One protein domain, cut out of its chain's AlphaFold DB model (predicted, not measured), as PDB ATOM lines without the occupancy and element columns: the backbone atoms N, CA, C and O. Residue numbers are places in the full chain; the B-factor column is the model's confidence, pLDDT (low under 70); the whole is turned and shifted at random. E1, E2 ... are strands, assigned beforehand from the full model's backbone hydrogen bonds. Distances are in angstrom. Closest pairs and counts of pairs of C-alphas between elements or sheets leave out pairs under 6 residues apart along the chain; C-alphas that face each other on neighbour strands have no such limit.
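AT A GLANCE: This is residues 109 to 323 of the 323 residues of the protein "Alginate_exp domain-containing protein" of Bacteroides uniformis (UniProt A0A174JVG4). The domain is one large antiparallel sheet of nine strands, twisted and curled into an arched wall like a half-open barrel, with long loops inside its hollow face and the other face bare. The loop of residues 120 to 140 lies on the hollow side, within the hollow near residue 124 and reaching out of it at about residues 131 to 138; residues 299 to 305 also run through the hollow, while part of the long loop of residues 162 to 182 reaches past the ends of the strands. The printed part has 215 residues, with no named helix and nine named strands, E1 to E9, which stand in the sheet in the same order as along the chain. The class is all strand, though under half of the residues, 104, are in named elements. The whole is compact, with a radius of gyration of the C-alphas of 19.5 A and spans of 65 by 51 by 32 A.

IN THESE COORDINATES: E1 is residues 112 to 119, with C-alpha 112 at (280.001, 289.653, 272.345), and it bends by 65 degrees at residue 116. E2, residues 141 to 150, bends by 64 degrees at residue 144. E3 is residues 153 to 161, and E4, residues 183 to 193, is 32.9 A long. The longest strands by residues are E5, residues 198 to 213, 47.7 A, and E6, residues 218 to 233, 48.2 A. E7 is residues 243 to 253, 33.0 A, and E8 is residues 259 to 272, 44.1 A. E9, residues 278 to 286, ends with C-alpha 286 at (260.939, 291.524, 242.416).

HOW THE PARTS SIT: The nine strands form a meander, each strand the antiparallel neighbour of the one before. E1 and E9 are the edge strands, and E1 and E9 are apart. From edge to edge the strands' lines turn by 77 degrees and the way across the sheet turns by 84 degrees. E1 and E2 form a hairpin at 159 degrees between directions, with N 115 and O 145 2.8 A apart, within hydrogen-bond range. E4 and E5 form a hairpin at 175 degrees, with N 187 and O 204 at 2.8 A. In the hairpin of E5 and E6, at 167 degrees, N 205 and O 226 are 2.8 A apart. In the hairpin of E8 and E9, at 173 degrees, N 267 and O 283 are 2.9 A apart.

THE WHOLE: The C-alphas of Lys 169 and Asp 274, the two farthest apart, are 65.8 A from each other. The printed part has no cut. The links E1 to E2 and E3 to E4 are long, with 21 residues each, and residues 287 to 323 hold no named element. The mean pLDDT of the printed part is 88.7, and residue 134 and residues 306 to 323 are under 70.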
ATOM      1  N   GLY A 109     283.634 287.683 275.712       92.94
ATOM      2  CA  GLY A 109     282.759 286.984 276.647       92.94
ATOM      3  C   GLY A 109     281.293 287.422 276.550       92.94
ATOM      4  O   GLY A 109     280.917 288.312 275.786       92.94
ATOM      5  N   ALA A 110     280.431 286.724 277.295       93.31
ATOM      6  CA  ALA A 110     278.980 286.957 277.356       93.31
ATOM      7  C   ALA A 110     278.240 286.974 275.996       93.31
ATOM      8  O   ALA A 110     277.099 287.430 275.930       93.31
ATOM      9  N   GLY A 111     278.859 286.442 274.936       95.75
ATOM     10  CA  GLY A 111     278.319 286.398 273.576       95.75
ATOM     11  C   GLY A 111     278.788 287.530 272.658       95.75
ATOM     12  O   GLY A 111     278.482 287.486 271.471       95.75
ATOM     13  N   PHE A 112     279.534 288.523 273.154       98.25
ATOM     14  CA  PHE A 112     280.001 289.653 272.345       98.25
ATOM     15  C   PHE A 112     281.297 289.353 271.592       98.25
ATOM     16  O   PHE A 112     282.191 288.680 272.108       98.25
ATOM     17  N   PHE A 113     281.434 289.910 270.389       98.50
ATOM     18  CA  PHE A 113     282.657 289.829 269.596       98.50
ATOM     19  C   PHE A 113     282.833 291.026 268.653       98.50
ATOM     20  O   PHE A 113     281.875 291.714 268.301       98.50
ATOM     21  N   ALA A 114     284.063 291.232 268.185       98.56
ATOM     22  CA  ALA A 114     284.391 292.117 267.072       98.56
ATOM     23  C   ALA A 114     285.242 291.368 266.045       98.56
ATOM     24  O   ALA A 114     286.175 290.663 266.413       98.56
ATOM     25  N   GLN A 115     284.940 291.528 264.759       98.62
ATOM     26  CA  GLN A 115     285.704 290.974 263.646       98.62
ATOM     27  C   GLN A 115     286.046 292.076 262.648       98.62
ATOM     28  O   GLN A 115     285.150 292.732 262.122       98.62
ATOM     29  N   LEU A 116     287.328 292.254 262.359       98.56
ATOM     30  CA  LEU A 116     287.838 293.304 261.486       98.56
ATOM     31  C   LEU A 116     288.649 292.702 260.339       98.56
ATOM     32  O   LEU A 116     289.466 291.805 260.550       98.56
ATOM     33  N   GLY A 117     288.443 293.243 259.142       98.06
ATOM     34  CA  GLY A 117     289.232 292.944 257.954       98.06
ATOM     35  C   GLY A 117     288.380 292.470 256.785       98.06
ATOM     36  O   GLY A 117     287.148 292.565 256.803       98.06
ATOM     37  N   ARG A 118     289.061 291.948 255.765       97.50
ATOM     38  CA  ARG A 118     288.440 291.388 254.568       97.50
ATOM     39  C   ARG A 118     287.745 290.086 254.907       97.50
ATOM     40  O   ARG A 118     288.418 289.101 255.195       97.50
ATOM     41  N   GLN A 119     286.426 290.056 254.840       96.81
ATOM     42  CA  GLN A 119     285.619 288.906 255.231       96.81
ATOM     43  C   GLN A 119     284.461 288.676 254.261       96.81
ATOM     44  O   GLN A 119     283.970 289.604 253.616       96.81
ATOM     45  N   THR A 120     283.999 287.434 254.172       95.31
ATOM     46  CA  THR A 120     282.745 287.123 253.485       95.31
ATOM     47  C   THR A 120     281.562 287.505 254.375       95.31
ATOM     48  O   THR A 120     281.566 287.246 255.580       95.31
ATOM     49  N   LEU A 121     280.545 288.126 253.776       95.56
ATOM     50  CA  LEU A 121     279.253 288.385 254.406       95.56
ATOM     51  C   LEU A 121     278.215 287.497 253.713       95.56
ATOM     52  O   LEU A 121     277.912 287.707 252.542       95.56
ATOM     53  N   SER A 122     277.723 286.494 254.433       94.94
ATOM     54  CA  SER A 122     276.681 285.561 253.998       94.94
ATOM     55  C   SER A 122     275.628 285.520 255.101       94.94
ATOM     56  O   SER A 122     275.966 285.285 256.265       94.94
ATOM     57  N   TYR A 123     274.396 285.872 254.747       95.44
ATOM     58  CA  TYR A 123     273.276 286.028 255.671       95.44
ATOM     59  C   TYR A 123     272.009 285.436 255.068       95.44
ATOM     60  O   TYR A 123     271.760 285.625 253.877       95.44
ATOM     61  N   ASP A 124     271.198 284.798 255.911       94.56
ATOM     62  CA  ASP A 124     269.906 284.213 255.545       94.56
ATOM     63  C   ASP A 124     270.037 283.265 254.338       94.56
ATOM     64  O   ASP A 124     270.919 282.408 254.318       94.56
ATOM     65  N   ASP A 125     269.201 283.415 253.313       91.50
ATOM     66  CA  ASP A 125     269.309 282.691 252.043       91.50
ATOM     67  C   ASP A 125     270.213 283.392 251.013       91.50
ATOM     68  O   ASP A 125     270.097 283.164 249.810       91.50
ATOM     69  N   GLU A 126     271.111 284.264 251.478       93.38
ATOM     70  CA  GLU A 126     272.070 285.025 250.677       93.38
ATOM     71  C   GLU A 126     271.431 285.939 249.616       93.38
ATOM     72  O   GLU A 126     272.042 286.266 248.593       93.38
ATOM     73  N   ARG A 127     270.204 286.402 249.868       90.50
ATOM     74  CA  ARG A 127     269.411 287.201 248.922       90.50
ATOM     75  C   ARG A 127     269.765 288.687 248.873       90.50
ATOM     76  O   ARG A 127     269.568 289.308 247.833       90.50
ATOM     77  N   ILE A 128     270.332 289.232 249.955       95.00
ATOM     78  CA  ILE A 128     270.867 290.612 250.025       95.00
ATOM     79  C   ILE A 128     272.388 290.626 250.228       95.00
ATOM     80  O   ILE A 128     273.095 291.414 249.600       95.00
ATOM     81  N   LEU A 129     272.900 289.751 251.102       94.50
ATOM     82  CA  LEU A 129     274.327 289.579 251.391       94.50
ATOM     83  C   LEU A 129     274.711 288.115 251.196       94.50
ATOM     84  O   LEU A 129     274.385 287.274 252.032       94.50
ATOM     85  N   GLY A 130     275.406 287.830 250.098       92.12
ATOM     86  CA  GLY A 130     275.869 286.492 249.755       92.12
ATOM     87  C   GLY A 130     277.358 286.422 249.442       92.12
ATOM     88  O   GLY A 130     277.942 287.336 248.843       92.12
ATOM     89  N   GLY A 131     277.961 285.281 249.769       87.06
ATOM     90  CA  GLY A 131     279.371 284.989 249.519       87.06
ATOM     91  C   GLY A 131     279.696 284.687 248.055       87.06
ATOM     92  O   GLY A 131     280.865 284.712 247.673       87.06
ATOM     93  N   LEU A 132     278.677 284.452 247.216       83.19
ATOM     94  CA  LEU A 132     278.812 284.182 245.777       83.19
ATOM     95  C   LEU A 132     279.739 282.992 245.472       83.19
ATOM     96  O   LEU A 132     280.489 282.999 244.496       83.19
ATOM     97  N   ASP A 133     279.700 281.950 246.300       76.31
ATOM     98  CA  ASP A 133     280.652 280.836 246.222       76.31
ATOM     99  C   ASP A 133     280.478 279.931 244.988       76.31
ATOM    100  O   ASP A 133     281.354 279.112 244.675       76.31
ATOM    101  N   TRP A 134     279.358 280.077 244.267       69.50
ATOM    102  CA  TRP A 134     279.140 279.449 242.961       69.50
ATOM    103  C   TRP A 134     280.029 280.064 241.873       69.50
ATOM    104  O   TRP A 134     280.447 279.352 240.947       69.50
ATOM    105  N   ASN A 135     280.314 281.368 241.991       78.12
ATOM    106  CA  ASN A 135     281.243 282.083 241.136       78.12
ATOM    107  C   ASN A 135     282.667 281.685 241.535       78.12
ATOM    108  O   ASN A 135     282.995 281.511 242.709       78.12
ATOM    109  N   VAL A 136     283.527 281.533 240.535       73.25
ATOM    110  CA  VAL A 136     284.906 281.083 240.722       73.25
ATOM    111  C   VAL A 136     285.694 282.057 241.614       73.25
ATOM    112  O   VAL A 136     286.568 281.620 242.351       73.25
ATOM    113  N   ALA A 137     285.353 283.349 241.627       78.31
ATOM    114  CA  ALA A 137     286.020 284.349 242.462       78.31
ATOM    115  C   ALA A 137     285.501 284.425 243.911       78.31
ATOM    116  O   ALA A 137     286.292 284.670 244.819       78.31
ATOM    117  N   GLY A 138     284.210 284.188 244.160       82.56
ATOM    118  CA  GLY A 138     283.584 284.542 245.442       82.56
ATOM    119  C   GLY A 138     283.526 286.058 245.690       82.56
ATOM    120  O   GLY A 138     284.026 286.856 244.894       82.56
ATOM    121  N   ARG A 139     282.885 286.464 246.792       91.12
ATOM    122  CA  ARG A 139     282.712 287.865 247.202       91.12
ATOM    123  C   ARG A 139     283.272 288.112 248.603       91.12
ATOM    124  O   ARG A 139     283.152 287.273 249.499       91.12
ATOM    125  N   TYR A 140     283.838 289.301 248.794       93.50
ATOM    126  CA  TYR A 140     284.382 289.767 250.065       93.50
ATOM    127  C   TYR A 140     284.054 291.243 250.311       93.50
ATOM    128  O   TYR A 140     283.860 292.018 249.372       93.50
ATOM    129  N   HIS A 141     284.039 291.616 251.588       96.25
ATOM    130  CA  HIS A 141     283.854 292.978 252.073       96.25
ATOM    131  C   HIS A 141     284.976 293.314 253.055       96.25
ATOM    132  O   HIS A 141     285.300 292.508 253.929       96.25
ATOM    133  N   ASP A 142     285.542 294.510 252.937       97.00
ATOM    134  CA  ASP A 142     286.463 295.052 253.931       97.00
ATOM    135  C   ASP A 142     285.616 295.738 255.016       97.00
ATOM    136  O   ASP A 142     285.017 296.791 254.788       97.00
ATOM    137  N   ALA A 143     285.461 295.075 256.168       98.19
ATOM    138  CA  ALA A 143     284.447 295.451 257.152       98.19
ATOM    139  C   ALA A 143     284.896 295.269 258.608       98.19
ATOM    140  O   ALA A 143     285.682 294.378 258.941       98.19
ATOM    141  N   LEU A 144     284.315 296.089 259.483       98.69
ATOM    142  CA  LEU A 144     284.207 295.858 260.918       98.69
ATOM    143  C   LEU A 144     282.822 295.269 261.210       98.69
ATOM    144  O   LEU A 144     281.807 295.871 260.880       98.69
ATOM    145  N   LYS A 145     282.777 294.112 261.863       98.62
ATOM    146  CA  LYS A 145     281.559 293.443 262.320       98.62
ATOM    147  C   LYS A 145     281.603 293.323 263.834       98.62
ATOM    148  O   LYS A 145     282.407 292.564 264.368       98.62
ATOM    149  N   LEU A 146     280.737 294.055 264.514       98.75
ATOM    150  CA  LEU A 146     280.459 293.879 265.933       98.75
ATOM    151  C   LEU A 146     279.286 292.919 266.060       98.75
ATOM    152  O   LEU A 146     278.328 293.021 265.297       98.75
ATOM    153  N   GLY A 147     279.350 291.978 266.989       98.38
ATOM    154  CA  GLY A 147     278.295 290.992 267.127       98.38
ATOM    155  C   GLY A 147     278.018 290.585 268.557       98.38
ATOM    156  O   GLY A 147     278.863 290.709 269.439       98.38
ATOM    157  N   TYR A 148     276.809 290.085 268.751       98.44
ATOM    158  CA  TYR A 148     276.330 289.424 269.948       98.44
ATOM    159  C   TYR A 148     275.659 288.118 269.530       98.44
ATOM    160  O   TYR A 148     274.840 288.123 268.616       98.44
ATOM    161  N   ALA A 149     275.990 287.016 270.192       97.19
ATOM    162  CA  ALA A 149     275.346 285.726 269.997       97.19
ATOM    163  C   ALA A 149     275.206 285.011 271.344       97.19
ATOM    164  O   ALA A 149     276.202 284.657 271.978       97.19
ATOM    165  N   LYS A 150     273.966 284.805 271.793       96.19
ATOM    166  CA  LYS A 150     273.668 284.071 273.027       96.19
ATOM    167  C   LYS A 150     272.273 283.461 272.962       96.19
ATOM    168  O   LYS A 150     271.303 284.149 272.643       96.19
ATOM    169  N   ASN A 151     272.164 282.196 273.366       94.88
ATOM    170  CA  ASN A 151     270.919 281.429 273.308       94.88
ATOM    171  C   ASN A 151     270.341 281.452 271.876       94.88
ATOM    172  O   ASN A 151     271.070 281.197 270.923       94.88
ATOM    173  N   ALA A 152     269.058 281.791 271.733       96.06
ATOM    174  CA  ALA A 152     268.359 281.919 270.458       96.06
ATOM    175  C   ALA A 152     268.640 283.240 269.714       96.06
ATOM    176  O   ALA A 152     268.114 283.428 268.626       96.06
ATOM    177  N   HIS A 153     269.410 284.174 270.283       97.69
ATOM    178  CA  HIS A 153     269.531 285.533 269.755       97.69
ATOM    179  C   HIS A 153     270.910 285.801 269.161       97.69
ATOM    180  O   HIS A 153     271.933 285.578 269.815       97.69
ATOM    181  N   GLN A 154     270.924 286.372 267.959       98.44
ATOM    182  CA  GLN A 154     272.110 286.917 267.314       98.44
ATOM    183  C   GLN A 154     271.839 288.345 266.836       98.44
ATOM    184  O   GLN A 154     270.758 288.653 266.344       98.44
ATOM    185  N   LEU A 155     272.819 289.228 266.988       98.62
ATOM    186  CA  LEU A 155     272.764 290.607 266.518       98.62
ATOM    187  C   LEU A 155     274.124 290.982 265.953       98.62
ATOM    188  O   LEU A 155     275.113 290.938 266.677       98.62
ATOM    189  N   HIS A 156     274.180 291.385 264.689       98.75
ATOM    190  CA  HIS A 156     275.389 291.849 264.027       98.75
ATOM    191  C   HIS A 156     275.216 293.295 263.566       98.75
ATOM    192  O   HIS A 156     274.244 293.638 262.899       98.75
ATOM    193  N   PHE A 157     276.200 294.128 263.887       98.75
ATOM    194  CA  PHE A 157     276.351 295.472 263.355       98.75
ATOM    195  C   PHE A 157     277.614 295.536 262.496       98.75
ATOM    196  O   PHE A 157     278.718 295.275 262.972       98.75
ATOM    197  N   ILE A 158     277.445 295.850 261.217       98.75
ATOM    198  CA  ILE A 158     278.493 295.795 260.198       98.75
ATOM    199  C   ILE A 158     278.726 297.200 259.666       98.75
ATOM    200  O   ILE A 158     277.791 297.878 259.241       98.75
ATOM    201  N   LEU A 159     279.984 297.609 259.650       98.69
ATOM    202  CA  LEU A 159     280.459 298.859 259.089       98.69
ATOM    203  C   LEU A 159     281.500 298.539 258.022       98.69
ATOM    204  O   LEU A 159     282.492 297.871 258.307       98.69
ATOM    205  N   ALA A 160     281.297 299.030 256.809       97.88
ATOM    206  CA  ALA A 160     282.285 298.935 255.743       97.88
ATOM    207  C   ALA A 160     282.518 300.306 255.112       97.88
ATOM    208  O   ALA A 160     281.609 301.137 255.033       97.88
ATOM    209  N   PHE A 161     283.749 300.533 254.670       94.88
ATOM    210  CA  PHE A 161     284.179 301.760 254.016       94.88
ATOM    211  C   PHE A 161     285.220 301.416 252.958       94.88
ATOM    212  O   PHE A 161     286.189 300.722 253.253       94.88
ATOM    213  N   ASN A 162     285.025 301.919 251.742       93.69
ATOM    214  CA  ASN A 162     285.873 301.616 250.602       93.69
ATOM    215  C   ASN A 162     286.440 302.896 249.984       93.69
ATOM    216  O   ASN A 162     285.732 303.877 249.735       93.69
ATOM    217  N   GLN A 163     287.733 302.835 249.682       90.00
ATOM    218  CA  GLN A 163     288.454 303.764 248.820       90.00
ATOM    219  C   GLN A 163     289.355 302.959 247.892       90.00
ATOM    220  O   GLN A 163     289.989 302.001 248.322       90.00
ATOM    221  N   ASN A 164     289.390 303.324 246.613       89.69
ATOM    222  CA  ASN A 164     290.181 302.616 245.604       89.69
ATOM    223  C   ASN A 164     291.462 303.353 245.203       89.69
ATOM    224  O   ASN A 164     292.208 302.868 244.358       89.69
ATOM    225  N   LYS A 165     291.733 304.505 245.820       85.88
ATOM    226  CA  LYS A 165     292.977 305.250 245.653       85.88
ATOM    227  C   LYS A 165     293.370 305.889 246.975       85.88
ATOM    228  O   LYS A 165     292.546 306.533 247.621       85.88
ATOM    229  N   GLU A 166     294.634 305.735 247.353       84.31
ATOM    230  CA  GLU A 166     295.217 306.515 248.438       84.31
ATOM    231  C   GLU A 166     295.358 307.971 247.978       84.31
ATOM    232  O   GLU A 166     295.930 308.258 246.922       84.31
ATOM    233  N   LYS A 167     294.794 308.897 248.751       83.38
ATOM    234  CA  LYS A 167     294.829 310.327 248.453       83.38
ATOM    235  C   LYS A 167     295.471 311.071 249.614       83.38
ATOM    236  O   LYS A 167     295.038 310.934 250.752       83.38
ATOM    237  N   ALA A 168     296.448 311.924 249.312       83.44
ATOM    238  CA  ALA A 168     297.028 312.841 250.297       83.44
ATOM    239  C   ALA A 168     296.144 314.083 250.552       83.44
ATOM    240  O   ALA A 168     296.288 314.753 251.569       83.44
ATOM    241  N   LYS A 169     295.251 314.420 249.609       76.25
ATOM    242  CA  LYS A 169     294.304 315.552 249.644       76.25
ATOM    243  C   LYS A 169     293.197 315.339 248.599       76.25
ATOM    244  O   LYS A 169     293.335 314.463 247.751       76.25
ATOM    245  N   GLY A 170     292.143 316.161 248.616       71.19
ATOM    246  CA  GLY A 170     291.094 316.137 247.576       71.19
ATOM    247  C   GLY A 170     289.854 315.297 247.911       71.19
ATOM    248  O   GLY A 170     289.126 314.882 247.019       71.19
ATOM    249  N   GLY A 171     289.594 315.046 249.197       83.75
ATOM    250  CA  GLY A 171     288.375 314.367 249.640       83.75
ATOM    251  C   GLY A 171     288.381 312.859 249.375       83.75
ATOM    252  O   GLY A 171     289.432 312.226 249.354       83.75
ATOM    253  N   THR A 172     287.188 312.281 249.229       86.25
ATOM    254  CA  THR A 172     286.972 310.820 249.248       86.25
ATOM    255  C   THR A 172     286.270 310.291 247.996       86.25
ATOM    256  O   THR A 172     285.568 309.281 248.068       86.25
ATOM    257  N   TYR A 173     286.391 310.993 246.860       86.88
ATOM    258  CA  TYR A 173     285.776 310.545 245.607       86.88
ATOM    259  C   TYR A 173     286.208 309.116 245.268       86.88
ATOM    260  O   TYR A 173     287.405 308.814 245.237       86.88
ATOM    261  N   TYR A 174     285.219 308.263 245.027       89.06
ATOM    262  CA  TYR A 174     285.382 306.833 244.846       89.06
ATOM    263  C   TYR A 174     285.092 306.409 243.400       89.06
ATOM    264  O   TYR A 174     283.945 306.434 242.964       89.06
ATOM    265  N   TYR A 175     286.119 306.005 242.651       85.50
ATOM    266  CA  TYR A 175     285.927 305.646 241.240       85.50
ATOM    267  C   TYR A 175     285.189 304.318 241.063       85.50
ATOM    268  O   TYR A 175     285.304 303.400 241.876       85.50
ATOM    269  N   ASP A 176     284.510 304.188 239.932       85.38
ATOM    270  CA  ASP A 176     283.932 302.920 239.508       85.38
ATOM    271  C   ASP A 176     285.001 301.878 239.152       85.38
ATOM    272  O   ASP A 176     286.129 302.208 238.791       85.38
ATOM    273  N   GLY A 177     284.635 300.598 239.265       84.62
ATOM    274  CA  GLY A 177     285.514 299.461 238.951       84.62
ATOM    275  C   GLY A 177     286.133 298.752 240.162       84.62
ATOM    276  O   GLY A 177     286.878 297.793 239.983       84.62
ATOM    277  N   ALA A 178     285.813 299.183 241.386       88.25
ATOM    278  CA  ALA A 178     286.197 298.511 242.633       88.25
ATOM    279  C   ALA A 178     284.953 297.982 243.386       88.25
ATOM    280  O   ALA A 178     283.967 297.600 242.754       88.25
ATOM    281  N   GLN A 179     284.974 297.929 244.725       91.31
ATOM    282  CA  GLN A 179     283.780 297.617 245.530       91.31
ATOM    283  C   GLN A 179     282.589 298.493 245.088       91.31
ATOM    284  O   GLN A 179     282.779 299.682 244.864       91.31
ATOM    285  N   PRO A 180     281.364 297.970 244.967       91.38
ATOM    286  CA  PRO A 180     280.240 298.684 244.340       91.38
ATOM    287  C   PRO A 180     279.585 299.767 245.224       91.38
ATOM    288  O   PRO A 180     278.528 300.291 244.881       91.38
ATOM    289  N   TYR A 181     280.181 300.092 246.371       94.62
ATOM    290  CA  TYR A 181     279.686 301.076 247.331       94.62
ATOM    291  C   TYR A 181     280.843 301.749 248.062       94.62
ATOM    292  O   TYR A 181     281.909 301.157 248.247       94.62
ATOM    293  N   LYS A 182     280.606 302.971 248.537       94.94
ATOM    294  CA  LYS A 182     281.577 303.765 249.292       94.94
ATOM    295  C   LYS A 182     281.561 303.436 250.777       94.94
ATOM    296  O   LYS A 182     282.610 303.320 251.396       94.94
ATOM    297  N   ASN A 183     280.379 303.314 251.371       96.19
ATOM    298  CA  ASN A 183     280.231 302.892 252.761       96.19
ATOM    299  C   ASN A 183     278.939 302.103 252.964       96.19
ATOM    300  O   ASN A 183     277.999 302.241 252.189       96.19
ATOM    301  N   MET A 184     278.915 301.256 253.983       98.19
ATOM    302  CA  MET A 184     277.763 300.429 254.324       98.19
ATOM    303  C   MET A 184     277.626 300.376 255.840       98.19
ATOM    304  O   MET A 184     278.620 300.190 256.544       98.19
ATOM    305  N   GLN A 185     276.400 300.537 256.328       98.62
ATOM    306  CA  GLN A 185     276.028 300.279 257.715       98.62
ATOM    307  C   GLN A 185     274.894 299.262 257.714       98.62
ATOM    308  O   GLN A 185     273.853 299.510 257.108       98.62
ATOM    309  N   THR A 186     275.078 298.124 258.372       98.69
ATOM    310  CA  THR A 186     274.073 297.057 258.407       98.69
ATOM    311  C   THR A 186     273.831 296.617 259.834       98.69
ATOM    312  O   THR A 186     274.776 296.306 260.550       98.69
ATOM    313  N   LEU A 187     272.567 296.558 260.228       98.75
ATOM    314  CA  LEU A 187     272.104 295.868 261.416       98.75
ATOM    315  C   LEU A 187     271.359 294.614 260.963       98.75
ATOM    316  O   LEU A 187     270.430 294.701 260.163       98.75
ATOM    317  N   TRP A 188     271.772 293.461 261.467       98.75
ATOM    318  CA  TRP A 188     271.097 292.192 261.242       98.75
ATOM    319  C   TRP A 188     270.816 291.543 262.587       98.75
ATOM    320  O   TRP A 188     271.720 291.400 263.405       98.75
ATOM    321  N   TYR A 189     269.567 291.178 262.824       98.75
ATOM    322  CA  TYR A 189     269.135 290.457 264.011       98.75
ATOM    323  C   TYR A 189     268.552 289.120 263.590       98.75
ATOM    324  O   TYR A 189     267.833 289.069 262.600       98.75
ATOM    325  N   HIS A 190     268.808 288.072 264.362       98.62
ATOM    326  CA  HIS A 190     268.254 286.752 264.123       98.62
ATOM    327  C   HIS A 190     267.828 286.088 265.420       98.62
ATOM    328  O   HIS A 190     268.537 286.118 266.430       98.62
ATOM    329  N   TYR A 191     266.651 285.489 265.365       98.31
ATOM    330  CA  TYR A 191     266.051 284.721 266.431       98.31
ATOM    331  C   TYR A 191     265.824 283.294 265.944       98.31
ATOM    332  O   TYR A 191     265.067 283.116 264.999       98.31
ATOM    333  N   ALA A 192     266.454 282.314 266.591       96.88
ATOM    334  CA  ALA A 192     266.348 280.894 266.263       96.88
ATOM    335  C   ALA A 192     265.668 280.123 267.403       96.88
ATOM    336  O   ALA A 192     266.306 279.752 268.396       96.88
ATOM    337  N   ALA A 193     264.357 279.916 267.297       94.62
ATOM    338  CA  ALA A 193     263.572 279.230 268.317       94.62
ATOM    339  C   ALA A 193     263.418 277.741 268.008       94.62
ATOM    340  O   ALA A 193     262.787 277.366 267.026       94.62
ATOM    341  N   GLN A 194     263.868 276.885 268.929       91.25
ATOM    342  CA  GLN A 194     263.637 275.436 268.839       91.25
ATOM    343  C   GLN A 194     262.159 275.060 269.002       91.25
ATOM    344  O   GLN A 194     261.696 274.068 268.462       91.25
ATOM    345  N   THR A 195     261.380 275.862 269.723       89.75
ATOM    346  CA  THR A 195     259.934 275.664 269.872       89.75
ATOM    347  C   THR A 195     259.274 277.009 269.593       89.75
ATOM    348  O   THR A 195     259.497 277.937 270.376       89.75
ATOM    349  N   PRO A 196     258.539 277.180 268.477       90.69
ATOM    350  CA  PRO A 196     257.965 276.161 267.580       90.69
ATOM    351  C   PRO A 196     258.785 275.876 266.290       90.69
ATOM    352  O   PRO A 196     258.219 275.888 265.205       90.69
ATOM    353  N   ASN A 197     260.106 275.658 266.358       95.06
ATOM    354  CA  ASN A 197     261.000 275.542 265.182       95.06
ATOM    355  C   ASN A 197     260.868 276.714 264.188       95.06
ATOM    356  O   ASN A 197     260.539 276.537 263.008       95.06
ATOM    357  N   LEU A 198     261.087 277.925 264.697       97.00
ATOM    358  CA  LEU A 198     260.916 279.171 263.962       97.00
ATOM    359  C   LEU A 198     262.186 280.013 264.032       97.00
ATOM    360  O   LEU A 198     262.579 280.464 265.110       97.00
ATOM    361  N   ASP A 199     262.721 280.318 262.860       98.00
ATOM    362  CA  ASP A 199     263.844 281.218 262.676       98.00
ATOM    363  C   ASP A 199     263.357 282.501 261.996       98.00
ATOM    364  O   ASP A 199     262.693 282.453 260.956       98.00
ATOM    365  N   VAL A 200     263.673 283.657 262.576       98.38
ATOM    366  CA  VAL A 200     263.305 284.976 262.043       98.38
ATOM    367  C   VAL A 200     264.520 285.885 262.046       98.38
ATOM    368  O   VAL A 200     265.100 286.149 263.099       98.38
ATOM    369  N   SER A 201     264.842 286.430 260.882       98.56
ATOM    370  CA  SER A 201     265.868 287.450 260.701       98.56
ATOM    371  C   SER A 201     265.252 288.791 260.337       98.56
ATOM    372  O   SER A 201     264.301 288.850 259.564       98.56
ATOM    373  N   LEU A 202     265.831 289.877 260.838       98.69
ATOM    374  CA  LEU A 202     265.532 291.249 260.445       98.69
ATOM    375  C   LEU A 202     266.815 291.906 259.949       98.69
ATOM    376  O   LEU A 202     267.840 291.858 260.629       98.69
ATOM    377  N   LEU A 203     266.747 292.568 258.799       98.69
ATOM    378  CA  LEU A 203     267.870 293.284 258.206       98.69
ATOM    379  C   LEU A 203     267.504 294.753 258.021       98.69
ATOM    380  O   LEU A 203     266.442 295.072 257.493       98.69
ATOM    381  N   PHE A 204     268.408 295.642 258.415       98.62
ATOM    382  CA  PHE A 204     268.397 297.057 258.065       98.62
ATOM    383  C   PHE A 204     269.779 297.435 257.543       98.62
ATOM    384  O   PHE A 204     270.774 297.336 258.255       98.62
ATOM    385  N   MET A 205     269.855 297.873 256.297       98.69
ATOM    386  CA  MET A 205     271.091 298.249 255.628       98.69
ATOM    387  C   MET A 205     270.957 299.652 255.061       98.69
ATOM    388  O   MET A 205     269.980 299.965 254.392       98.69
ATOM    389  N   ASN A 206     271.970 300.476 255.284       98.62
ATOM    390  CA  ASN A 206     272.134 301.780 254.672       98.62
ATOM    391  C   ASN A 206     273.406 301.766 253.823       98.62
ATOM    392  O   ASN A 206     274.503 301.560 254.345       98.62
ATOM    393  N   LEU A 207     273.251 301.961 252.517       98.00
ATOM    394  CA  LEU A 207     274.333 301.855 251.551       98.00
ATOM    395  C   LEU A 207     274.661 303.223 250.959       98.00
ATOM    396  O   LEU A 207     273.839 303.818 250.269       98.00
ATOM    397  N   GLY A 208     275.868 303.715 251.217       97.31
ATOM    398  CA  GLY A 208     276.410 304.931 250.628       97.31
ATOM    399  C   GLY A 208     277.009 304.659 249.250       97.31
ATOM    400  O   GLY A 208     278.071 304.047 249.132       97.31
ATOM    401  N   LEU A 209     276.344 305.154 248.215       95.75
ATOM    402  CA  LEU A 209     276.744 305.089 246.814       95.75
ATOM    403  C   LEU A 209     277.462 306.382 246.422       95.75
ATOM    404  O   LEU A 209     276.986 307.477 246.733       95.75
ATOM    405  N   GLU A 210     278.604 306.260 245.743       94.31
ATOM    406  CA  GLU A 210     279.280 307.422 245.166       94.31
ATOM    407  C   GLU A 210     278.512 307.918 243.939       94.31
ATOM    408  O   GLU A 210     278.129 307.141 243.064       94.31
ATOM    409  N   THR A 211     278.290 309.226 243.908       90.69
ATOM    410  CA  THR A 211     277.725 309.980 242.788       90.69
ATOM    411  C   THR A 211     278.492 311.293 242.663       90.69
ATOM    412  O   THR A 211     279.299 311.633 243.526       90.69
ATOM    413  N   GLY A 212     278.213 312.063 241.618       88.44
ATOM    414  CA  GLY A 212     278.939 313.293 241.321       88.44
ATOM    415  C   GLY A 212     279.756 313.119 240.054       88.44
ATOM    416  O   GLY A 212     279.325 312.405 239.150       88.44
ATOM    417  N   ASP A 213     280.904 313.777 239.985       87.81
ATOM    418  CA  ASP A 213     281.637 313.958 238.736       87.81
ATOM    419  C   ASP A 213     283.054 313.384 238.847       87.81
ATOM    420  O   ASP A 213     283.819 313.738 239.746       87.81
ATOM    421  N   ALA A 214     283.375 312.453 237.947       87.88
ATOM    422  CA  ALA A 214     284.637 311.720 237.958       87.88
ATOM    423  C   ALA A 214     285.831 312.552 237.484       87.88
ATOM    424  O   ALA A 214     286.949 312.312 237.940       87.88
ATOM    425  N   GLU A 215     285.605 313.509 236.581       88.56
ATOM    426  CA  GLU A 215     286.660 314.335 235.987       88.56
ATOM    427  C   GLU A 215     287.160 315.383 236.982       88.56
ATOM    428  O   GLU A 215     288.361 315.615 237.114       88.56
ATOM    429  N   THR A 216     286.231 315.980 237.723       89.62
ATOM    430  CA  THR A 216     286.494 316.992 238.753       89.62
ATOM    431  C   THR A 216     286.691 316.399 240.148       89.62
ATOM    432  O   THR A 216     286.997 317.132 241.087       89.62
ATOM    433  N   GLU A 217     286.500 315.084 240.301       87.75
ATOM    434  CA  GLU A 217     286.483 314.369 241.583       87.75
ATOM    435  C   GLU A 217     285.471 314.946 242.598       87.75
ATOM    436  O   GLU A 217     285.652 314.854 243.818       87.75
ATOM    437  N   THR A 218     284.375 315.536 242.115       88.75
ATOM    438  CA  THR A 218     283.315 316.065 242.980       88.75
ATOM    439  C   THR A 218     282.513 314.908 243.566       88.75
ATOM    440  O   THR A 218     281.791 314.219 242.850       88.75
ATOM    441  N   SER A 219     282.625 314.698 244.881       89.31
ATOM    442  CA  SER A 219     281.982 313.579 245.578       89.31
ATOM    443  C   SER A 219     280.634 313.951 246.190       89.31
ATOM    444  O   SER A 219     280.505 314.895 246.975       89.31
ATOM    445  N   HIS A 220     279.629 313.133 245.899       92.12
ATOM    446  CA  HIS A 220     278.314 313.176 246.516       92.12
ATOM    447  C   HIS A 220     277.888 311.770 246.914       92.12
ATOM    448  O   HIS A 220     277.597 310.926 246.071       92.12
ATOM    449  N   THR A 221     277.761 311.512 248.213       94.56
ATOM    450  CA  THR A 221     277.229 310.228 248.678       94.56
ATOM    451  C   THR A 221     275.701 310.251 248.685       94.56
ATOM    452  O   THR A 221     275.075 311.158 249.242       94.56
ATOM    453  N   ARG A 222     275.090 309.257 248.039       96.25
ATOM    454  CA  ARG A 222     273.646 308.999 248.063       96.25
ATOM    455  C   ARG A 222     273.386 307.707 248.806       96.25
ATOM    456  O   ARG A 222     274.173 306.778 248.700       96.25
ATOM    457  N   TYR A 223     272.303 307.669 249.566       98.25
ATOM    458  CA  TYR A 223     272.019 306.535 250.428       98.25
ATOM    459  C   TYR A 223     270.827 305.741 249.918       98.25
ATOM    460  O   TYR A 223     269.750 306.311 249.742       98.25
ATOM    461  N   LEU A 224     271.042 304.446 249.707       98.62
ATOM    462  CA  LEU A 224     270.015 303.449 249.433       98.62
ATOM    463  C   LEU A 224     269.816 302.622 250.705       98.62
ATOM    464  O   LEU A 224     270.737 301.940 251.156       98.62
ATOM    465  N   GLN A 225     268.632 302.697 251.303       98.69
ATOM    466  CA  GLN A 225     268.270 301.876 252.451       98.69
ATOM    467  C   GLN A 225     267.561 300.613 251.982       98.69
ATOM    468  O   GLN A 225     266.669 300.689 251.145       98.69
ATOM    469  N   THR A 226     267.927 299.468 252.551       98.69
ATOM    470  CA  THR A 226     267.235 298.188 252.381       98.69
ATOM    471  C   THR A 226     266.824 297.682 253.751       98.69
ATOM    472  O   THR A 226     267.665 297.581 254.640       98.69
ATOM    473  N   PHE A 227     265.554 297.347 253.935       98.06
ATOM    474  CA  PHE A 227     265.096 296.679 255.145       98.06
ATOM    475  C   PHE A 227     264.195 295.508 254.809       98.06
ATOM    476  O   PHE A 227     263.501 295.522 253.796       98.06
ATOM    477  N   GLY A 228     264.213 294.482 255.645       98.12
ATOM    478  CA  GLY A 228     263.429 293.295 255.372       98.12
ATOM    479  C   GLY A 228     263.511 292.239 256.448       98.12
ATOM    480  O   GLY A 228     264.138 292.426 257.491       98.12
ATOM    481  N   THR A 229     262.835 291.138 256.163       98.50
ATOM    482  CA  THR A 229     262.733 289.977 257.030       98.50
ATOM    483  C   THR A 229     262.918 288.702 256.225       98.50
ATOM    484  O   THR A 229     262.525 288.628 255.055       98.50
ATOM    485  N   TYR A 230     263.494 287.703 256.877       98.25
ATOM    486  CA  TYR A 230     263.575 286.340 256.383       98.25
ATOM    487  C   TYR A 230     263.076 285.399 257.469       98.25
ATOM    488  O   TYR A 230     263.482 285.506 258.624       98.25
ATOM    489  N   VAL A 231     262.176 284.494 257.109       98.25
ATOM    490  CA  VAL A 231     261.537 283.565 258.034       98.25
ATOM    491  C   VAL A 231     261.750 282.153 257.527       98.25
ATOM    492  O   VAL A 231     261.482 281.875 256.361       98.25
ATOM    493  N   THR A 232     262.186 281.261 258.410       97.88
ATOM    494  CA  THR A 232     262.183 279.817 258.179       97.88
ATOM    495  C   THR A 232     261.356 279.151 259.267       97.88
ATOM    496  O   THR A 232     261.617 279.326 260.451       97.88
ATOM    497  N   TYR A 233     260.346 278.389 258.869       97.50
ATOM    498  CA  TYR A 233     259.484 277.649 259.779       97.50
ATOM    499  C   TYR A 233     259.493 276.173 259.404       97.50
ATOM    500  O   TYR A 233     259.256 275.826 258.246       97.50
ATOM    501  N   GLN A 234     259.742 275.302 260.378       96.56
ATOM    502  CA  GLN A 234     259.646 273.856 260.206       96.56
ATOM    503  C   GLN A 234     258.358 273.352 260.877       96.56
ATOM    504  O   GLN A 234     258.307 273.276 262.106       96.56
ATOM    505  N   PRO A 235     257.323 272.974 260.101       94.38
ATOM    506  CA  PRO A 235     256.108 272.397 260.662       94.38
ATOM    507  C   PRO A 235     256.403 271.161 261.519       94.38
ATOM    508  O   PRO A 235     257.181 270.294 261.119       94.38
ATOM    509  N   GLU A 236     255.752 271.070 262.681       90.38
ATOM    510  CA  GLU A 236     255.943 269.966 263.638       90.38
ATOM    511  C   GLU A 236     255.313 268.642 263.180       90.38
ATOM    512  O   GLU A 236     255.664 267.575 263.681       90.38
ATOM    513  N   SER A 237     254.372 268.691 262.232       87.81
ATOM    514  CA  SER A 237     253.679 267.512 261.713       87.81
ATOM    515  C   SER A 237     253.658 267.475 260.186       87.81
ATOM    516  O   SER A 237     253.652 268.502 259.504       87.81
ATOM    517  N   GLY A 238     253.625 266.252 259.654       88.88
ATOM    518  CA  GLY A 238     253.727 265.976 258.223       88.88
ATOM    519  C   GLY A 238     255.172 265.941 257.724       88.88
ATOM    520  O   GLY A 238     256.111 266.259 258.446       88.88
ATOM    521  N   ASN A 239     255.351 265.560 256.459       94.06
ATOM    522  CA  ASN A 239     256.673 265.467 255.833       94.06
ATOM    523  C   ASN A 239     257.102 266.793 255.174       94.06
ATOM    524  O   ASN A 239     257.804 266.801 254.160       94.06
ATOM    525  N   TRP A 240     256.640 267.925 255.707       94.19
ATOM    526  CA  TRP A 240     257.052 269.236 255.222       94.19
ATOM    527  C   TRP A 240     258.516 269.475 255.580       94.19
ATOM    528  O   TRP A 240     258.935 269.247 256.710       94.19
ATOM    529  N   LEU A 241     259.287 269.934 254.605       93.69
ATOM    530  CA  LEU A 241     260.608 270.512 254.831       93.69
ATOM    531  C   LEU A 241     260.444 271.985 255.253       93.69
ATOM    532  O   LEU A 241     259.330 272.515 255.156       93.69
ATOM    533  N   PRO A 242     261.519 272.668 255.690       94.56
ATOM    534  CA  PRO A 242     261.407 274.042 256.151       94.56
ATOM    535  C   PRO A 242     260.780 274.953 255.088       94.56
ATOM    536  O   PRO A 242     261.233 275.002 253.940       94.56
ATOM    537  N   VAL A 243     259.730 275.670 255.483       95.56
ATOM    538  CA  VAL A 243     259.071 276.698 254.676       95.56
ATOM    539  C   VAL A 243     259.800 278.010 254.901       95.56
ATOM    540  O   VAL A 243     260.001 278.427 256.039       95.56
ATOM    541  N   GLN A 244     260.190 278.657 253.813       96.94
ATOM    542  CA  GLN A 244     260.981 279.875 253.822       96.94
ATOM    543  C   GLN A 244     260.174 281.008 253.202       96.94
ATOM    544  O   GLN A 244     259.527 280.820 252.170       96.94
ATOM    545  N   ALA A 245     260.222 282.188 253.804       97.31
ATOM    546  CA  ALA A 245     259.606 283.387 253.262       97.31
ATOM    547  C   ALA A 245     260.517 284.595 253.467       97.31
ATOM    548  O   ALA A 245     261.185 284.710 254.491       97.31
ATOM    549  N   ALA A 246     260.525 285.508 252.503       97.50
ATOM    550  CA  ALA A 246     261.327 286.717 252.558       97.50
ATOM    551  C   ALA A 246     260.534 287.923 252.062       97.50
ATOM    552  O   ALA A 246     259.794 287.830 251.081       97.50
ATOM    553  N   PHE A 247     260.741 289.071 252.697       98.25
ATOM    554  CA  PHE A 247     260.276 290.358 252.195       98.25
ATOM    555  C   PHE A 247     261.358 291.403 252.407       98.25
ATOM    556  O   PHE A 247     261.850 291.556 253.523       98.25
ATOM    557  N   TYR A 248     261.687 292.151 251.358       98.44
ATOM    558  CA  TYR A 248     262.622 293.269 251.439       98.44
ATOM    559  C   TYR A 248     262.058 294.481 250.713       98.44
ATOM    560  O   TYR A 248     261.418 294.346 249.675       98.44
ATOM    561  N   TYR A 249     262.337 295.667 251.238       98.62
ATOM    562  CA  TYR A 249     261.966 296.945 250.650       98.62
ATOM    563  C   TYR A 249     263.180 297.869 250.580       98.62
ATOM    564  O   TYR A 249     264.008 297.904 251.494       98.62
ATOM    565  N   GLN A 250     263.269 298.626 249.491       98.69
ATOM    566  CA  GLN A 250     264.337 299.571 249.206       98.69
ATOM    567  C   GLN A 250     263.805 300.988 249.031       98.69
ATOM    568  O   GLN A 250     262.833 301.223 248.311       98.69
ATOM    569  N   THR A 251     264.493 301.946 249.650       98.62
ATOM    570  CA  THR A 251     264.197 303.377 249.536       98.62
ATOM    571  C   THR A 251     265.455 304.237 249.593       98.62
ATOM    572  O   THR A 251     266.565 303.725 249.690       98.62
ATOM    573  N   GLY A 252     265.301 305.555 249.490       98.12
ATOM    574  CA  GLY A 252     266.412 306.496 249.399       98.12
ATOM    575  C   GLY A 252     266.732 306.824 247.948       98.12
ATOM    576  O   GLY A 252     265.824 307.147 247.178       98.12
ATOM    577  N   LYS A 253     268.012 306.795 247.570       97.50
ATOM    578  CA  LYS A 253     268.479 307.153 246.226       97.50
ATOM    579  C   LYS A 253     269.445 306.122 245.653       97.50
ATOM    580  O   LYS A 253     270.373 305.702 246.337       97.50
ATOM    581  N   ASN A 254     269.254 305.775 244.380       94.44
ATOM    582  CA  ASN A 254     270.180 304.917 243.640       94.44
ATOM    583  C   ASN A 254     271.407 305.706 243.137       94.44
ATOM    584  O   ASN A 254     271.530 306.919 243.340       94.44
ATOM    585  N   LYS A 255     272.314 305.012 242.443       91.25
ATOM    586  CA  LYS A 255     273.546 305.586 241.883       91.25
ATOM    587  C   LYS A 255     273.300 306.663 240.814       91.25
ATOM    588  O   LYS A 255     274.108 307.570 240.661       91.25
ATOM    589  N   ASN A 256     272.142 306.630 240.159       92.06
ATOM    590  CA  ASN A 256     271.699 307.658 239.211       92.06
ATOM    591  C   ASN A 256     270.982 308.831 239.911       92.06
ATOM    592  O   ASN A 256     270.311 309.629 239.263       92.06
ATOM    593  N   ALA A 257     271.075 308.919 241.244       93.38
ATOM    594  CA  ALA A 257     270.409 309.904 242.094       93.38
ATOM    595  C   ALA A 257     268.866 309.906 242.021       93.38
ATOM    596  O   ALA A 257     268.230 310.836 242.529       93.38
ATOM    597  N   GLN A 258     268.257 308.857 241.464       94.81
ATOM    598  CA  GLN A 258     266.807 308.692 241.403       94.81
ATOM    599  C   GLN A 258     266.281 308.214 242.752       94.81
ATOM    600  O   GLN A 258     266.909 307.387 243.415       94.81
ATOM    601  N   SER A 259     265.114 308.715 243.152       97.56
ATOM    602  CA  SER A 259     264.444 308.234 244.360       97.56
ATOM    603  C   SER A 259     263.956 306.799 244.169       97.56
ATOM    604  O   SER A 259     263.329 306.517 243.155       97.56
ATOM    605  N   VAL A 260     264.171 305.919 245.146       98.19
ATOM    606  CA  VAL A 260     263.810 304.494 245.053       98.19
ATOM    607  C   VAL A 260     262.584 304.173 245.910       98.19
ATOM    608  O   VAL A 260     262.405 304.729 246.995       98.19
ATOM    609  N   SER A 261     261.731 303.287 245.402       98.00
ATOM    610  CA  SER A 261     260.679 302.594 246.149       98.00
ATOM    611  C   SER A 261     260.444 301.244 245.482       98.00
ATOM    612  O   SER A 261     259.614 301.139 244.579       98.00
ATOM    613  N   ALA A 262     261.186 300.233 245.909       97.69
ATOM    614  CA  ALA A 262     261.168 298.904 245.311       97.69
ATOM    615  C   ALA A 262     261.010 297.834 246.392       97.69
ATOM    616  O   ALA A 262     261.390 298.061 247.538       97.69
ATOM    617  N   PHE A 263     260.464 296.673 246.051       97.75
ATOM    618  CA  PHE A 263     260.301 295.572 246.991       97.75
ATOM    619  C   PHE A 263     260.513 294.215 246.335       97.75
ATOM    620  O   PHE A 263     260.413 294.062 245.118       97.75
ATOM    621  N   MET A 264     260.761 293.214 247.170       96.44
ATOM    622  CA  MET A 264     260.721 291.820 246.772       96.44
ATOM    623  C   MET A 264     259.927 290.992 247.775       96.44
ATOM    624  O   MET A 264     259.924 291.284 248.973       96.44
ATOM    625  N   VAL A 265     259.310 289.927 247.279       96.69
ATOM    626  CA  VAL A 265     258.675 288.870 248.068       96.69
ATOM    627  C   VAL A 265     259.218 287.536 247.579       96.69
ATOM    628  O   VAL A 265     259.345 287.323 246.375       96.69
ATOM    629  N   SER A 266     259.516 286.630 248.502       95.06
ATOM    630  CA  SER A 266     259.847 285.247 248.182       95.06
ATOM    631  C   SER A 266     259.126 284.294 249.114       95.06
ATOM    632  O   SER A 266     259.006 284.575 250.305       95.06
ATOM    633  N   VAL A 267     258.668 283.165 248.582       95.88
ATOM    634  CA  VAL A 267     258.159 282.038 249.364       95.88
ATOM    635  C   VAL A 267     258.669 280.747 248.742       95.88
ATOM    636  O   VAL A 267     258.546 280.544 247.538       95.88
ATOM    637  N   LYS A 268     259.201 279.847 249.563       94.69
ATOM    638  CA  LYS A 268     259.621 278.507 249.163       94.69
ATOM    639  C   LYS A 268     259.085 277.492 250.158       94.69
ATOM    640  O   LYS A 268     259.251 277.642 251.362       94.69
ATOM    641  N   ALA A 269     258.479 276.431 249.648       93.81
ATOM    642  CA  ALA A 269     258.048 275.290 250.437       93.81
ATOM    643  C   ALA A 269     258.504 274.002 249.757       93.81
ATOM    644  O   ALA A 269     258.600 273.928 248.529       93.81
ATOM    645  N   ALA A 270     258.778 272.975 250.550       92.94
ATOM    646  CA  ALA A 270     259.082 271.658 250.024       92.94
ATOM    647  C   ALA A 270     258.436 270.566 250.874       92.94
ATOM    648  O   ALA A 270     258.212 270.737 252.070       92.94
ATOM    649  N   TYR A 271     258.116 269.448 250.234       94.25
ATOM    650  CA  TYR A 271     257.470 268.299 250.846       94.25
ATOM    651  C   TYR A 271     258.254 267.036 250.500       94.25
ATOM    652  O   TYR A 271     258.486 266.746 249.322       94.25
ATOM    653  N   ALA A 272     258.672 266.292 251.518       96.00
ATOM    654  CA  ALA A 272     259.305 264.995 251.358       96.00
ATOM    655  C   ALA A 272     258.224 263.926 251.137       96.00
ATOM    656  O   ALA A 272     257.427 263.611 252.019       96.00
ATOM    657  N   ILE A 273     258.184 263.367 249.932       94.12
ATOM    658  CA  ILE A 273     257.261 262.282 249.585       94.12
ATOM    659  C   ILE A 273     257.703 261.012 250.323       94.12
ATOM    660  O   ILE A 273     256.885 260.338 250.948       94.12
ATOM    661  N   ASP A 274     259.009 260.738 250.310       92.56
ATOM    662  CA  ASP A 274     259.659 259.667 251.061       92.56
ATOM    663  C   ASP A 274     261.136 260.023 251.355       92.56
ATOM    664  O   ASP A 274     261.535 261.186 251.313       92.56
ATOM    665  N   LYS A 275     261.968 259.024 251.685       89.75
ATOM    666  CA  LYS A 275     263.397 259.218 251.997       89.75
ATOM    667  C   LYS A 275     264.267 259.578 250.780       89.75
ATOM    668  O   LYS A 275     265.414 259.976 250.968       89.75
ATOM    669  N   GLN A 276     263.780 259.363 249.563       92.06
ATOM    670  CA  GLN A 276     264.499 259.564 248.304       92.06
ATOM    671  C   GLN A 276     263.954 260.752 247.507       92.06
ATOM    672  O   GLN A 276     264.729 261.421 246.823       92.06
ATOM    673  N   TRP A 277     262.651 261.021 247.601       91.44
ATOM    674  CA  TRP A 277     261.957 262.005 246.779       91.44
ATOM    675  C   TRP A 277     261.373 263.149 247.599       91.44
ATOM    676  O   TRP A 277     260.630 262.950 248.561       91.44
ATOM    677  N   SER A 278     261.632 264.367 247.138       93.62
ATOM    678  CA  SER A 278     260.981 265.583 247.615       93.62
ATOM    679  C   SER A 278     260.550 266.440 246.436       93.62
ATOM    680  O   SER A 278     261.247 266.499 245.423       93.62
ATOM    681  N   VAL A 279     259.441 267.153 246.592       93.19
ATOM    682  CA  VAL A 279     259.005 268.195 245.661       93.19
ATOM    683  C   VAL A 279     259.147 269.553 246.335       93.19
ATOM    684  O   VAL A 279     258.837 269.692 247.516       93.19
ATOM    685  N   SER A 280     259.617 270.557 245.601       92.31
ATOM    686  CA  SER A 280     259.740 271.927 246.097       92.31
ATOM    687  C   SER A 280     259.080 272.904 245.140       92.31
ATOM    688  O   SER A 280     259.279 272.802 243.929       92.31
ATOM    689  N   LEU A 281     258.364 273.875 245.689       92.75
ATOM    690  CA  LEU A 281     257.789 274.994 244.961       92.75
ATOM    691  C   LEU A 281     258.346 276.288 245.552       92.75
ATOM    692  O   LEU A 281     258.335 276.476 246.767       92.75
ATOM    693  N   GLY A 282     258.846 277.163 244.686       92.56
ATOM    694  CA  GLY A 282     259.325 278.491 245.046       92.56
ATOM    695  C   GLY A 282     258.660 279.549 244.176       92.56
ATOM    696  O   GLY A 282     258.388 279.300 243.003       92.56
ATOM    697  N   TYR A 283     258.403 280.713 244.758       92.19
ATOM    698  CA  TYR A 283     257.925 281.903 244.074       92.19
ATOM    699  C   TYR A 283     258.771 283.093 244.508       92.19
ATOM    700  O   TYR A 283     258.878 283.371 245.701       92.19
ATOM    701  N   ASP A 284     259.345 283.793 243.537       92.44
ATOM    702  CA  ASP A 284     260.147 284.994 243.737       92.44
ATOM    703  C   ASP A 284     259.558 286.121 242.895       92.44
ATOM    704  O   ASP A 284     259.447 286.001 241.675       92.44
ATOM    705  N   TYR A 285     259.206 287.224 243.546       93.69
ATOM    706  CA  TYR A 285     258.746 288.441 242.897       93.69
ATOM    707  C   TYR A 285     259.660 289.597 243.278       93.69
ATOM    708  O   TYR A 285     259.869 289.873 244.460       93.69
ATOM    709  N   LEU A 286     260.187 290.286 242.272       95.50
ATOM    710  CA  LEU A 286     260.939 291.524 242.416       95.50
ATOM    711  C   LEU A 286     260.188 292.603 241.648       95.50
ATOM    712  O   LEU A 286     259.870 292.404 240.475       95.50
ATOM    713  N   SER A 287     259.917 293.738 242.291       95.50
ATOM    714  CA  SER A 287     259.281 294.859 241.608       95.50
ATOM    715  C   SER A 287     260.168 295.359 240.463       95.50
ATOM    716  O   SER A 287     261.396 295.373 240.577       95.50
ATOM    717  N   GLY A 288     259.544 295.747 239.350       92.50
ATOM    718  CA  GLY A 288     260.194 296.315 238.167       92.50
ATOM    719  C   GLY A 288     259.992 297.827 238.062       92.50
ATOM    720  O   GLY A 288     259.251 298.420 238.840       92.50
ATOM    721  N   SER A 289     260.660 298.465 237.099       90.38
ATOM    722  CA  SER A 289     260.425 299.872 236.754       90.38
ATOM    723  C   SER A 289     260.190 299.992 235.252       90.38
ATOM    724  O   SER A 289     261.042 299.587 234.463       90.38
ATOM    725  N   ASP A 290     259.082 300.614 234.867       87.50
ATOM    726  CA  ASP A 290     258.713 300.925 233.477       87.50
ATOM    727  C   ASP A 290     259.360 302.224 232.949       87.50
ATOM    728  O   ASP A 290     259.142 302.630 231.808       87.50
ATOM    729  N   GLY A 291     260.158 302.889 233.791       82.31
ATOM    730  CA  GLY A 291     260.795 304.174 233.506       82.31
ATOM    731  C   GLY A 291     259.867 305.388 233.628       82.31
ATOM    732  O   GLY A 291     260.310 306.496 233.332       82.31
ATOM    733  N   LYS A 292     258.611 305.215 234.062       81.69
ATOM    734  CA  LYS A 292     257.647 306.303 234.269       81.69
ATOM    735  C   LYS A 292     257.468 306.620 235.760       81.69
ATOM    736  O   LYS A 292     257.625 305.768 236.633       81.69
ATOM    737  N   GLY A 293     257.081 307.865 236.046       86.75
ATOM    738  CA  GLY A 293     256.841 308.367 237.404       86.75
ATOM    739  C   GLY A 293     258.103 308.822 238.146       86.75
ATOM    740  O   GLY A 293     259.214 308.775 237.627       86.75
ATOM    741  N   ASP A 294     257.917 309.272 239.389       92.06
ATOM    742  CA  ASP A 294     258.960 309.976 240.158       92.06
ATOM    743  C   ASP A 294     259.883 309.046 240.966       92.06
ATOM    744  O   ASP A 294     260.842 309.496 241.607       92.06
ATOM    745  N   LYS A 295     259.571 307.745 241.000       94.62
ATOM    746  CA  LYS A 295     260.294 306.735 241.779       94.62
ATOM    747  C   LYS A 295     260.771 305.605 240.880       94.62
ATOM    748  O   LYS A 295     259.999 305.048 240.108       94.62
ATOM    749  N   PHE A 296     262.024 305.219 241.065       96.12
ATOM    750  CA  PHE A 296     262.583 303.994 240.525       96.12
ATOM    751  C   PHE A 296     262.069 302.805 241.342       96.12
ATOM    752  O   PHE A 296     262.259 302.756 242.562       96.12
ATOM    753  N   LYS A 297     261.387 301.876 240.673       96.19
ATOM    754  CA  LYS A 297     260.683 300.757 241.315       96.19
ATOM    755  C   LYS A 297     261.358 299.403 241.103       96.19
ATOM    756  O   LYS A 297     260.899 298.419 241.670       96.19
ATOM    757  N   ALA A 298     262.444 299.334 240.331       95.69
ATOM    758  CA  ALA A 298     263.146 298.073 240.125       95.69
ATOM    759  C   ALA A 298     263.965 297.716 241.372       95.69
ATOM    760  O   ALA A 298     264.797 298.512 241.812       95.69
ATOM    761  N   PHE A 299     263.708 296.539 241.939       95.94
ATOM    762  CA  PHE A 299     264.427 296.045 243.108       95.94
ATOM    763  C   PHE A 299     265.833 295.576 242.729       95.94
ATOM    764  O   PHE A 299     266.013 294.870 241.736       95.94
ATOM    765  N   ASP A 300     266.821 295.934 243.546       94.62
ATOM    766  CA  ASP A 300     268.216 295.536 243.381       94.62
ATOM    767  C   ASP A 300     268.608 294.522 244.478       94.62
ATOM    768  O   ASP A 300     268.623 294.887 245.655       94.62
ATOM    769  N   PRO A 301     268.958 293.264 244.141       92.31
ATOM    770  CA  PRO A 301     269.462 292.273 245.101       92.31
ATOM    771  C   PRO A 301     270.797 292.638 245.767       92.31
ATOM    772  O   PRO A 301     271.265 291.909 246.642       92.31
ATOM    773  N   LEU A 302     271.436 293.738 245.358       93.56
ATOM    774  CA  LEU A 302     272.702 294.254 245.871       93.56
ATOM    775  C   LEU A 302     273.839 293.229 245.760       93.56
ATOM    776  O   LEU A 302     274.458 293.054 244.709       93.56
ATOM    777  N   TYR A 303     274.141 292.557 246.869       93.31
ATOM    778  CA  TYR A 303     275.223 291.589 247.002       93.31
ATOM    779  C   TYR A 303     274.680 290.185 247.218       93.31
ATOM    780  O   TYR A 303     275.424 289.295 247.619       93.31
ATOM    781  N   GLY A 304     273.401 289.958 246.965       87.69
ATOM    782  CA  GLY A 304     272.819 288.638 247.032       87.69
ATOM    783  C   GLY A 304     272.806 287.913 245.699       87.69
ATOM    784  O   GLY A 304     273.411 288.337 244.708       87.69
ATOM    785  N   HIS A 305     272.111 286.787 245.686       78.69
ATOM    786  CA  HIS A 305     271.722 286.085 244.476       78.69
ATOM    787  C   HIS A 305     270.286 285.573 244.610       78.69
ATOM    788  O   HIS A 305     269.858 285.168 245.680       78.69
ATOM    789  N   ILE A 306     269.537 285.606 243.506       61.31
ATOM    790  CA  ILE A 306     268.141 285.126 243.443       61.31
ATOM    791  C   ILE A 306     268.094 283.623 243.108       61.31
ATOM    792  O   ILE A 306     267.040 282.999 243.097       61.31
ATOM    793  N   ILE A 307     269.242 283.012 242.808       52.62
ATOM    794  CA  ILE A 307     269.296 281.610 242.402       52.62
ATOM    795  C   ILE A 307     269.020 280.742 243.630       52.62
ATOM    796  O   ILE A 307     269.868 280.629 244.514       52.62
ATOM    797  N   SER A 308     267.844 280.114 243.652       43.06
ATOM    798  CA  SER A 308     267.514 279.032 244.574       43.06
ATOM    799  C   SER A 308     268.595 277.949 244.483       43.06
ATOM    800  O   SER A 308     269.000 277.537 243.395       43.06
ATOM    801  N   SER A 309     269.110 277.527 245.638       36.84
ATOM    802  CA  SER A 309     270.176 276.531 245.790       36.84
ATOM    803  C   SER A 309     270.106 275.404 244.744       36.84
ATOM    804  O   SER A 309     269.163 274.612 244.744       36.84
ATOM    805  N   MET A 310     271.130 275.272 243.894       34.28
ATOM    806  CA  MET A 310     271.335 274.063 243.088       34.28
ATOM    807  C   MET A 310     271.943 272.962 243.969       34.28
ATOM    808  O   MET A 310     273.084 272.549 243.771       34.28
ATOM    809  N   GLU A 311     271.190 272.488 244.959       28.53
ATOM    810  CA  GLU A 311     271.550 271.305 245.738       28.53
ATOM    811  C   GLU A 311     270.580 270.173 245.399       28.53
ATOM    812  O   GLU A 311     269.467 270.110 245.905       28.53
ATOM    813  N   ARG A 312     271.046 269.284 244.508       30.02
ATOM    814  CA  ARG A 312     270.331 268.135 243.914       30.02
ATOM    815  C   ARG A 312     269.114 268.525 243.063       30.02
ATOM    816  O   ARG A 312     268.466 269.535 243.289       30.02
ATOM    817  N   TRP A 313     268.887 267.731 242.012       30.14
ATOM    818  CA  TRP A 313     267.856 267.857 240.967       30.14
ATOM    819  C   TRP A 313     266.657 268.748 241.344       30.14
ATOM    820  O   TRP A 313     265.650 268.266 241.850       30.14
ATOM    821  N   THR A 314     266.773 270.052 241.085       34.00
ATOM    822  CA  THR A 314     265.730 271.047 241.358       34.00
ATOM    823  C   THR A 314     265.285 271.636 240.024       34.00
ATOM    824  O   THR A 314     266.095 272.217 239.304       34.00
ATOM    825  N   ILE A 315     264.002 271.497 239.686       35.59
ATOM    826  CA  ILE A 315     263.369 272.249 238.596       35.59
ATOM    827  C   ILE A 315     262.771 273.502 239.237       35.59
ATOM    828  O   ILE A 315     261.812 273.411 239.996       35.59
ATOM    829  N   SER A 316     263.371 274.665 238.987       34.34
ATOM    830  CA  SER A 316     262.858 275.965 239.444       34.34
ATOM    831  C   SER A 316     262.228 276.714 238.272       34.34
ATOM    832  O   SER A 316     262.821 276.790 237.198       34.34
ATOM    833  N   MET A 317     261.037 277.278 238.481       34.38
ATOM    834  CA  MET A 317     260.357 278.145 237.520       34.38
ATOM    835  C   MET A 317     260.366 279.572 238.073       34.38
ATOM    836  O   MET A 317     259.677 279.862 239.045       34.38
ATOM    837  N   LEU A 318     261.174 280.449 237.475       36.00
ATOM    838  CA  LEU A 318     261.244 281.866 237.834       36.00
ATOM    839  C   LEU A 318     260.256 282.650 236.961       36.00
ATOM    840  O   LEU A 318     260.411 282.699 235.742       36.00
ATOM    841  N   LEU A 319     259.249 283.266 237.580       32.88
ATOM    842  CA  LEU A 319     258.301 284.159 236.912       32.88
ATOM    843  C   LEU A 319     258.721 285.609 237.167       32.88
ATOM    844  O   LEU A 319     258.500 286.147 238.246       32.88
ATOM    845  N   LEU A 320     259.325 286.249 236.166       33.81
ATOM    846  CA  LEU A 320     259.606 287.684 236.203       33.81
ATOM    847  C   LEU A 320     258.331 288.446 235.819       33.81
ATOM    848  O   LEU A 320     257.910 288.414 234.663       33.81
ATOM    849  N   GLY A 321     257.707 289.118 236.788       32.28
ATOM    850  CA  GLY A 321     256.596 290.033 236.530       32.28
ATOM    851  C   GLY A 321     257.093 291.327 235.881       32.28
ATOM    852  O   GLY A 321     258.030 291.950 236.377       32.28
ATOM    853  N   ARG A 322     256.472 291.735 234.772       31.27
ATOM    854  CA  ARG A 322     256.589 293.087 234.209       31.27
ATOM    855  C   ARG A 322     255.323 293.850 234.589       31.27
ATOM    856  O   ARG A 322     254.247 293.450 234.156       31.27
ATOM    857  N   GLU A 323     255.475 294.931 235.343       39.53
ATOM    858  CA  GLU A 323     254.531 296.055 235.356       39.53
ATOM    859  C   GLU A 323     255.280 297.307 234.908       39.53
ATOM    860  O   GLU A 323     256.415 297.526 235.403       39.53
TER     861      GLU A 323